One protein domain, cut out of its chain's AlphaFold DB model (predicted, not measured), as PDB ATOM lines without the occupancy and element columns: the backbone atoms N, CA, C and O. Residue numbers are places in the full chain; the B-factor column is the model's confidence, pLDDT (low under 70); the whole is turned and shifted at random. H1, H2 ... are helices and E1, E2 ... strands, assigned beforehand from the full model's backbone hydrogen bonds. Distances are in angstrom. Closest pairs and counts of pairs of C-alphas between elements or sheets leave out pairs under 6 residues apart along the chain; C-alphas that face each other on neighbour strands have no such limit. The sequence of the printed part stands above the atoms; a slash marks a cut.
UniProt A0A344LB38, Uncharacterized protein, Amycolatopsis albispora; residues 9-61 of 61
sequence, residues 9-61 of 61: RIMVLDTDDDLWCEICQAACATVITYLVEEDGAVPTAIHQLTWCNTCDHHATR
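What this domain is: This is residues 9 to 61 of the 61 residues of an uncharacterized protein of Amycolatopsis albispora (UniProt A0A344LB38). A long, narrow, twisted ribbon of three antiparallel strands, E1, E2 and E3, makes the length of the model, with E2 in the middle, and a short helix, H1, follows at the end of the ribbon where E3 ends. Residues 56 to 61, the end of H1 and the last two residues, stick out free of the rest, while the links E1 to E2 and E2 to E3 turn at opposite ends of the ribbon. The printed part has 53 residues, with three named strands and one named helix in the order E1, E2, E3, H1; the sheet order is E1, E2, E3, antiparallel throughout, and the class is mostly strand. The whole is loose, with a radius of gyration of the C-alphas of 13.7 A, and flat, spanning 40 by 23 by 12 A.

How they stand to each other: The inner strand of the sheet is E2, residues 26 to 38. E1, residues 9 to 21, is an edge strand and forms a hairpin with E2, antiparallel at 166 degrees between their directions; N 16 and O 31 are 2.9 A apart and N 31 and O 16 2.8 A, both within hydrogen-bond range. E1 bends by 84 degrees at residue 18. E3, residues 46 to 52, is the other edge strand and forms a hairpin with E2, antiparallel at 149 degrees; N 49 and O 32 are 2.9 A apart, within hydrogen-bond range. These three strands form a meander, each the antiparallel neighbour of the one before. H1, residues 53 to 59, is on the sheet but only grazes it, with residues 53 to 55; its closest C-alphas to E2 are those of Asn 53 and Cys 28, 6.2 A apart. In H1 every O i to N i+4 pair is within hydrogen-bond range.

Where its parts are: E2 measures 36.3 A from C-alpha 26 at (24.841, -7.983, -14.965) to C-alpha 38 at (-7.762, -15.691, -1.093). E1 measures 28.1 A from C-alpha 9 at (-2.592, -18.436, -2.772) to C-alpha 21. E3 measures 20.1 A from C-alpha 46 to C-alpha 52. H1 measures 10.1 A and ends with C-alpha 59 at (22.183, -9.239, 1.213).

The domain as a whole: The two C-alphas farthest apart are those of Gln 25 and Gly 40, 41.6 A. The printed part has no cut and ends at Arg 61, the chain's last residue. The links E1 to E2 and E3 to H1 are tight, and E2 to E3 is short. The mean pLDDT of the printed part is 88.6, and residues 58 to 61 are under 70.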
ATOM      1  N   ARG A   9      -3.235 -17.742  -1.659       87.69
ATOM      2  CA  ARG A   9      -2.592 -18.436  -2.772       87.69
ATOM      3  C   ARG A   9      -1.833 -17.419  -3.614       87.69
ATOM      4  O   ARG A   9      -2.375 -16.386  -3.994       87.69
ATOM      5  N   ILE A  10      -0.575 -17.730  -3.906       90.94
ATOM      6  CA  ILE A  10       0.251 -16.976  -4.848       90.94
ATOM      7  C   ILE A  10       0.347 -17.808  -6.120       90.94
ATOM      8  O   ILE A  10       0.801 -18.952  -6.074       90.94
ATOM      9  N   MET A  11      -0.088 -17.248  -7.243       92.12
ATOM     10  CA  MET A  11       0.020 -17.897  -8.546       92.12
ATOM     11  C   MET A  11       0.999 -17.114  -9.411       92.12
ATOM     12  O   MET A  11       0.773 -15.943  -9.709       92.12
ATOM     13  N   VAL A  12       2.093 -17.771  -9.794       94.56
ATOM     14  CA  VAL A  12       3.058 -17.227 -10.752       94.56
ATOM     15  C   VAL A  12       2.469 -17.390 -12.146       94.56
ATOM     16  O   VAL A  12       2.116 -18.500 -12.543       94.56
ATOM     17  N   LEU A  13       2.316 -16.273 -12.849       95.44
ATOM     18  CA  LEU A  13       1.743 -16.228 -14.191       95.44
ATOM     19  C   LEU A  13       2.830 -16.296 -15.256       95.44
ATOM     20  O   LEU A  13       2.647 -16.962 -16.269       95.44
ATOM     21  N   ASP A  14       3.930 -15.586 -15.016       97.31
ATOM     22  CA  ASP A  14       5.026 -15.439 -15.962       97.31
ATOM     23  C   ASP A  14       6.335 -15.123 -15.233       97.31
ATOM     24  O   ASP A  14       6.334 -14.497 -14.164       97.31
ATOM     25  N   THR A  15       7.439 -15.562 -15.825       96.44
ATOM     26  CA  THR A  15       8.800 -15.310 -15.351       96.44
ATOM     27  C   THR A  15       9.680 -14.964 -16.538       96.44
ATOM     28  O   THR A  15       9.820 -15.778 -17.450       96.44
ATOM     29  N   ASP A  16      10.287 -13.783 -16.490       96.56
ATOM     30  CA  ASP A  16      11.256 -13.317 -17.478       96.56
ATOM     31  C   ASP A  16      12.644 -13.270 -16.832       96.56
ATOM     32  O   ASP A  16      12.857 -12.530 -15.867       96.56
ATOM     33  N   ASP A  17      13.552 -14.107 -17.328       94.56
ATOM     34  CA  ASP A  17      14.885 -14.354 -16.771       94.56
ATOM     35  C   ASP A  17      15.984 -13.628 -17.567       94.56
ATOM     36  O   ASP A  17      15.747 -13.044 -18.621       94.56
ATOM     37  N   ASP A  18      17.221 -13.674 -17.059       91.88
ATOM     38  CA  ASP A  18      18.415 -13.088 -17.692       91.88
ATOM     39  C   ASP A  18      18.295 -11.577 -17.992       91.88
ATOM     40  O   ASP A  18      18.959 -11.024 -18.877       91.88
ATOM     41  N   LEU A  19      17.490 -10.872 -17.197       94.19
ATOM     42  CA  LEU A  19      17.316  -9.431 -17.294       94.19
ATOM     43  C   LEU A  19      18.504  -8.682 -16.689       94.19
ATOM     44  O   LEU A  19      19.184  -9.131 -15.758       94.19
ATOM     45  N   TRP A  20      18.746  -7.482 -17.214       95.94
ATOM     46  CA  TRP A  20      19.820  -6.621 -16.736       95.94
ATOM     47  C   TRP A  20      19.491  -6.035 -15.358       95.94
ATOM     48  O   TRP A  20      18.522  -5.298 -15.195       95.94
ATOM     49  N   CYS A  21      20.327  -6.323 -14.360       94.50
ATOM     50  CA  CYS A  21      20.225  -5.714 -13.039       94.50
ATOM     51  C   CYS A  21      20.996  -4.388 -12.994       94.50
ATOM     52  O   CYS A  21      22.217  -4.369 -13.142       94.50
ATOM     53  N   GLU A  22      20.318  -3.283 -12.683       92.50
ATOM     54  CA  GLU A  22      20.951  -1.957 -12.585       92.50
ATOM     55  C   GLU A  22      21.885  -1.799 -11.370       92.50
ATOM     56  O   GLU A  22      22.723  -0.898 -11.340       92.50
ATOM     57  N   ILE A  23      21.778  -2.680 -10.370       92.19
ATOM     58  CA  ILE A  23      22.587  -2.611  -9.145       92.19
ATOM     59  C   ILE A  23      23.944  -3.287  -9.356       92.19
ATOM     60  O   ILE A  23      24.984  -2.668  -9.149       92.19
ATOM     61  N   CYS A  24      23.944  -4.559  -9.762       93.25
ATOM     62  CA  CYS A  24      25.179  -5.320  -9.980       93.25
ATOM     63  C   CYS A  24      25.691  -5.273 -11.428       93.25
ATOM     64  O   CYS A  24      26.765  -5.806 -11.693       93.25
ATOM     65  N   GLN A  25      24.965  -4.608 -12.338       95.38
ATOM     66  CA  GLN A  25      25.353  -4.383 -13.738       95.38
ATOM     67  C   GLN A  25      25.637  -5.688 -14.497       95.38
ATOM     68  O   GLN A  25      26.644  -5.820 -15.194       95.38
ATOM     69  N   ALA A  26      24.747  -6.669 -14.334       92.75
ATOM     70  CA  ALA A  26      24.841  -7.983 -14.965       92.75
ATOM     71  C   ALA A  26      23.454  -8.539 -15.330       92.75
ATOM     72  O   ALA A  26      22.460  -8.217 -14.674       92.75
ATOM     73  N   ALA A  27      23.404  -9.411 -16.342       94.56
ATOM     74  CA  ALA A  27      22.213 -10.157 -16.757       94.56
ATOM     75  C   ALA A  27      21.920 -11.299 -15.766       94.56
ATOM     76  O   ALA A  27      22.350 -12.432 -15.956       94.56
ATOM     77  N   CYS A  28      21.309 -10.960 -14.635       94.62
ATOM     78  CA  CYS A  28      21.014 -11.896 -13.541       94.62
ATOM     79  C   CYS A  28      19.772 -11.498 -12.731       94.62
ATOM     80  O   CYS A  28      19.573 -11.995 -11.619       94.62
ATOM     81  N   ALA A  29      18.980 -10.560 -13.256       95.44
ATOM     82  CA  ALA A  29      17.672 -10.244 -12.720       95.44
ATOM     83  C   ALA A  29      16.602 -11.129 -13.368       95.44
ATOM     84  O   ALA A  29      16.717 -11.512 -14.528       95.44
ATOM     85  N   THR A  30      15.548 -11.388 -12.609       96.88
ATOM     86  CA  THR A  30      14.327 -12.052 -13.049       96.88
ATOM     87  C   THR A  30      13.149 -11.160 -12.680       96.88
ATOM     88  O   THR A  30      13.077 -10.649 -11.557       96.88
ATOM     89  N   VAL A  31      12.208 -10.968 -13.597       96.75
ATOM     90  CA  VAL A  31      10.912 -10.353 -13.297       96.75
ATOM     91  C   VAL A  31       9.877 -11.460 -13.161       96.75
ATOM     92  O   VAL A  31       9.649 -12.239 -14.079       96.75
ATOM     93  N   ILE A  32       9.235 -11.517 -11.998       96.50
ATOM     94  CA  ILE A  32       8.184 -12.477 -11.675       96.50
ATOM     95  C   ILE A  32       6.857 -11.731 -11.699       96.50
ATOM     96  O   ILE A  32       6.624 -10.840 -10.877       96.50
ATOM     97  N   THR A  33       5.972 -12.113 -12.612       97.12
ATOM     98  CA  THR A  33       4.592 -11.625 -12.642       97.12
ATOM     99  C   THR A  33       3.702 -12.638 -11.933       97.12
ATOM    100  O   THR A  33       3.673 -13.818 -12.287       97.12
ATOM    101  N   TYR A  34       2.966 -12.200 -10.917       95.06
ATOM    102  CA  TYR A  34       2.158 -13.084 -10.080       95.06
ATOM    103  C   TYR A  34       0.864 -12.411  -9.631       95.06
ATOM    104  O   TYR A  34       0.743 -11.189  -9.637       95.06
ATOM    105  N   LEU A  35      -0.108 -13.210  -9.210       93.50
ATOM    106  CA  LEU A  35      -1.304 -12.734  -8.518       93.50
ATOM    107  C   LEU A  35      -1.363 -13.316  -7.109       93.50
ATOM    108  O   LEU A  35      -0.812 -14.389  -6.840       93.50
ATOM    109  N   VAL A  36      -2.030 -12.591  -6.216       90.38
ATOM    110  CA  VAL A  36      -2.359 -13.050  -4.866       90.38
ATOM    111  C   VAL A  36      -3.873 -13.104  -4.760       90.38
ATOM    112  O   VAL A  36      -4.557 -12.135  -5.085       90.38
ATOM    113  N   GLU A  37      -4.395 -14.232  -4.308       89.06
ATOM    114  CA  GLU A  37      -5.827 -14.425  -4.112       89.06
ATOM    115  C   GLU A  37      -6.095 -15.163  -2.798       89.06
ATOM    116  O   GLU A  37      -5.286 -15.968  -2.336       89.06
ATOM    117  N   GLU A  38      -7.234 -14.870  -2.180       85.25
ATOM    118  CA  GLU A  38      -7.762 -15.691  -1.093       85.25
ATOM    119  C   GLU A  38      -8.368 -16.971  -1.681       85.25
ATOM    120  O   GLU A  38      -8.898 -16.961  -2.795       85.25
ATOM    121  N   ASP A  39      -8.290 -18.084  -0.951       76.56
ATOM    122  CA  ASP A  39      -8.836 -19.357  -1.432       76.56
ATOM    123  C   ASP A  39     -10.346 -19.244  -1.729       76.56
ATOM    124  O   ASP A  39     -11.156 -18.947  -0.850       76.56
ATOM    125  N   GLY A  40     -10.719 -19.448  -2.996       73.38
ATOM    126  CA  GLY A  40     -12.093 -19.300  -3.491       73.38
ATOM    127  C   GLY A  40     -12.523 -17.873  -3.870       73.38
ATOM    128  O   GLY A  40     -13.679 -17.689  -4.259       73.38
ATOM    129  N   ALA A  41     -11.637 -16.877  -3.791       78.94
ATOM    130  CA  ALA A  41     -11.907 -15.508  -4.229       78.94
ATOM    131  C   ALA A  41     -11.490 -15.263  -5.691       78.94
ATOM    132  O   ALA A  41     -10.743 -16.031  -6.291       78.94
ATOM    133  N   VAL A  42     -11.989 -14.169  -6.276       76.31
ATOM    134  CA  VAL A  42     -11.544 -13.694  -7.595       76.31
ATOM    135  C   VAL A  42     -10.234 -12.918  -7.418       76.31
ATOM    136  O   VAL A  42     -10.179 -12.065  -6.527       76.31
ATOM    137  N   PRO A  43      -9.206 -13.148  -8.260       75.19
ATOM    138  CA  PRO A  43      -7.970 -12.372  -8.228       75.19
ATOM    139  C   PRO A  43      -8.250 -10.871  -8.299       75.19
ATOM    140  O   PRO A  43      -8.915 -10.394  -9.221       75.19
ATOM    141  N   THR A  44      -7.738 -10.117  -7.332       77.25
ATOM    142  CA  THR A  44      -7.987  -8.673  -7.218       77.25
ATOM    143  C   THR A  44      -6.926  -7.823  -7.908       77.25
ATOM    144  O   THR A  44      -7.231  -6.699  -8.307       77.25
ATOM    145  N   ALA A  45      -5.703  -8.335  -8.073       84.88
ATOM    146  CA  ALA A  45      -4.613  -7.610  -8.720       84.88
ATOM    147  C   ALA A  45      -3.538  -8.540  -9.306       84.88
ATOM    148  O   ALA A  45      -3.318  -9.652  -8.826       84.88
ATOM    149  N   ILE A  46      -2.848  -8.033 -10.331       92.62
ATOM    150  CA  ILE A  46      -1.609  -8.601 -10.870       92.62
ATOM    151  C   ILE A  46      -0.448  -7.763 -10.335       92.62
ATOM    152  O   ILE A  46      -0.490  -6.532 -10.361       92.62
ATOM    153  N   HIS A  47       0.584  -8.443  -9.858       93.69
ATOM    154  CA  HIS A  47       1.789  -7.875  -9.279       93.69
ATOM    155  C   HIS A  47       3.013  -8.262 -10.103       93.69
ATOM    156  O   HIS A  47       3.026  -9.288 -10.784       93.69
ATOM    157  N   GLN A  48       4.056  -7.444 -10.002       95.75
ATOM    158  CA  GLN A  48       5.365  -7.725 -10.570       95.75
ATOM    159  C   GLN A  48       6.440  -7.521  -9.508       95.75
ATOM    160  O   GLN A  48       6.414  -6.533  -8.772       95.75
ATOM    161  N   LEU A  49       7.377  -8.461  -9.441       94.62
ATOM    162  CA  LEU A  49       8.549  -8.414  -8.577       94.62
ATOM    163  C   LEU A  49       9.798  -8.560  -9.440       94.62
ATOM    164  O   LEU A  49       9.965  -9.575 -10.107       94.62
ATOM    165  N   THR A  50      10.697  -7.583  -9.380       94.12
ATOM    166  CA  THR A  50      12.053  -7.729  -9.916       94.12
ATOM    167  C   THR A  50      12.954  -8.279  -8.819       94.12
ATOM    168  O   THR A  50      13.119  -7.654  -7.770       94.12
ATOM    169  N   TRP A  51      13.547  -9.438  -9.064       94.38
ATOM    170  CA  TRP A  51      14.508 -10.088  -8.182       94.38
ATOM    171  C   TRP A  51      15.862 -10.213  -8.886       94.38
ATOM    172  O   TRP A  51      15.926 -10.222 -10.109       94.38
ATOM    173  N   CYS A  52      16.957 -10.263  -8.132       94.81
ATOM    174  CA  CYS A  52      18.300 -10.434  -8.680       94.81
ATOM    175  C   CYS A  52      19.095 -11.408  -7.818       94.81
ATOM    176  O   CYS A  52      19.382 -11.116  -6.653       94.81
ATOM    177  N   ASN A  53      19.506 -12.528  -8.413       90.69
ATOM    178  CA  ASN A  53      20.144 -13.640  -7.701       90.69
ATOM    179  C   ASN A  53      21.430 -13.177  -7.026       90.69
ATOM    180  O   ASN A  53      21.690 -13.509  -5.872       90.69
ATOM    181  N   THR A  54      22.232 -12.387  -7.740       90.19
ATOM    182  CA  THR A  54      23.528 -11.906  -7.258       90.19
ATOM    183  C   THR A  54      23.352 -10.955  -6.079       90.19
ATOM    184  O   THR A  54      23.995 -11.123  -5.045       90.19
ATOM    185  N   CYS A  55      22.453  -9.975  -6.200       90.81
ATOM    186  CA  CYS A  55      22.206  -9.002  -5.137       90.81
ATOM    187  C   CYS A  55      21.634  -9.661  -3.874       90.81
ATOM    188  O   CYS A  55      22.049  -9.314  -2.770       90.81
ATOM    189  N   ASP A  56      20.742 -10.639  -4.027       89.38
ATOM    190  CA  ASP A  56      20.141 -11.368  -2.906       89.38
ATOM    191  C   ASP A  56      21.171 -12.208  -2.127       89.38
ATOM    192  O   ASP A  56      21.228 -12.170  -0.894       89.38
ATOM    193  N   HIS A  57      22.085 -12.877  -2.839       78.25
ATOM    194  CA  HIS A  57      23.199 -13.610  -2.220       78.25
ATOM    195  C   HIS A  57      24.158 -12.704  -1.433       78.25
ATOM    196  O   HIS A  57      24.821 -13.170  -0.503       78.25
ATOM    197  N   HIS A  58      24.266 -11.424  -1.801       66.81
ATOM    198  CA  HIS A  58      25.064 -10.447  -1.060       66.81
ATOM    199  C   HIS A  58      24.326  -9.863   0.150       66.81
ATOM    200  O   HIS A  58      24.984  -9.519   1.126       66.81
ATOM    201  N   ALA A  59      22.994  -9.768   0.113       67.00
ATOM    202  CA  ALA A  59      22.183  -9.239   1.213       67.00
ATOM    203  C   ALA A  59      21.994 -10.234   2.375       67.00
ATOM    204  O   ALA A  59      21.675  -9.831   3.491       67.00
ATOM    205  N   THR A  60      22.174 -11.530   2.116       58.78
ATOM    206  CA  THR A  60      21.957 -12.625   3.078       58.78
ATOM    207  C   THR A  60      23.228 -13.095   3.801       58.78
ATOM    208  O   THR A  60      23.171 -14.060   4.566       58.78
ATOM    209  N   ARG A  61      24.369 -12.424   3.590       50.25
ATOM    210  CA  ARG A  61      25.643 -12.653   4.300       50.25
ATOM    211  C   ARG A  61      25.941 -11.524   5.276       50.25
ATOM    212  O   ARG A  61      26.477 -11.844   6.358       50.25
TER     213      ARG A  61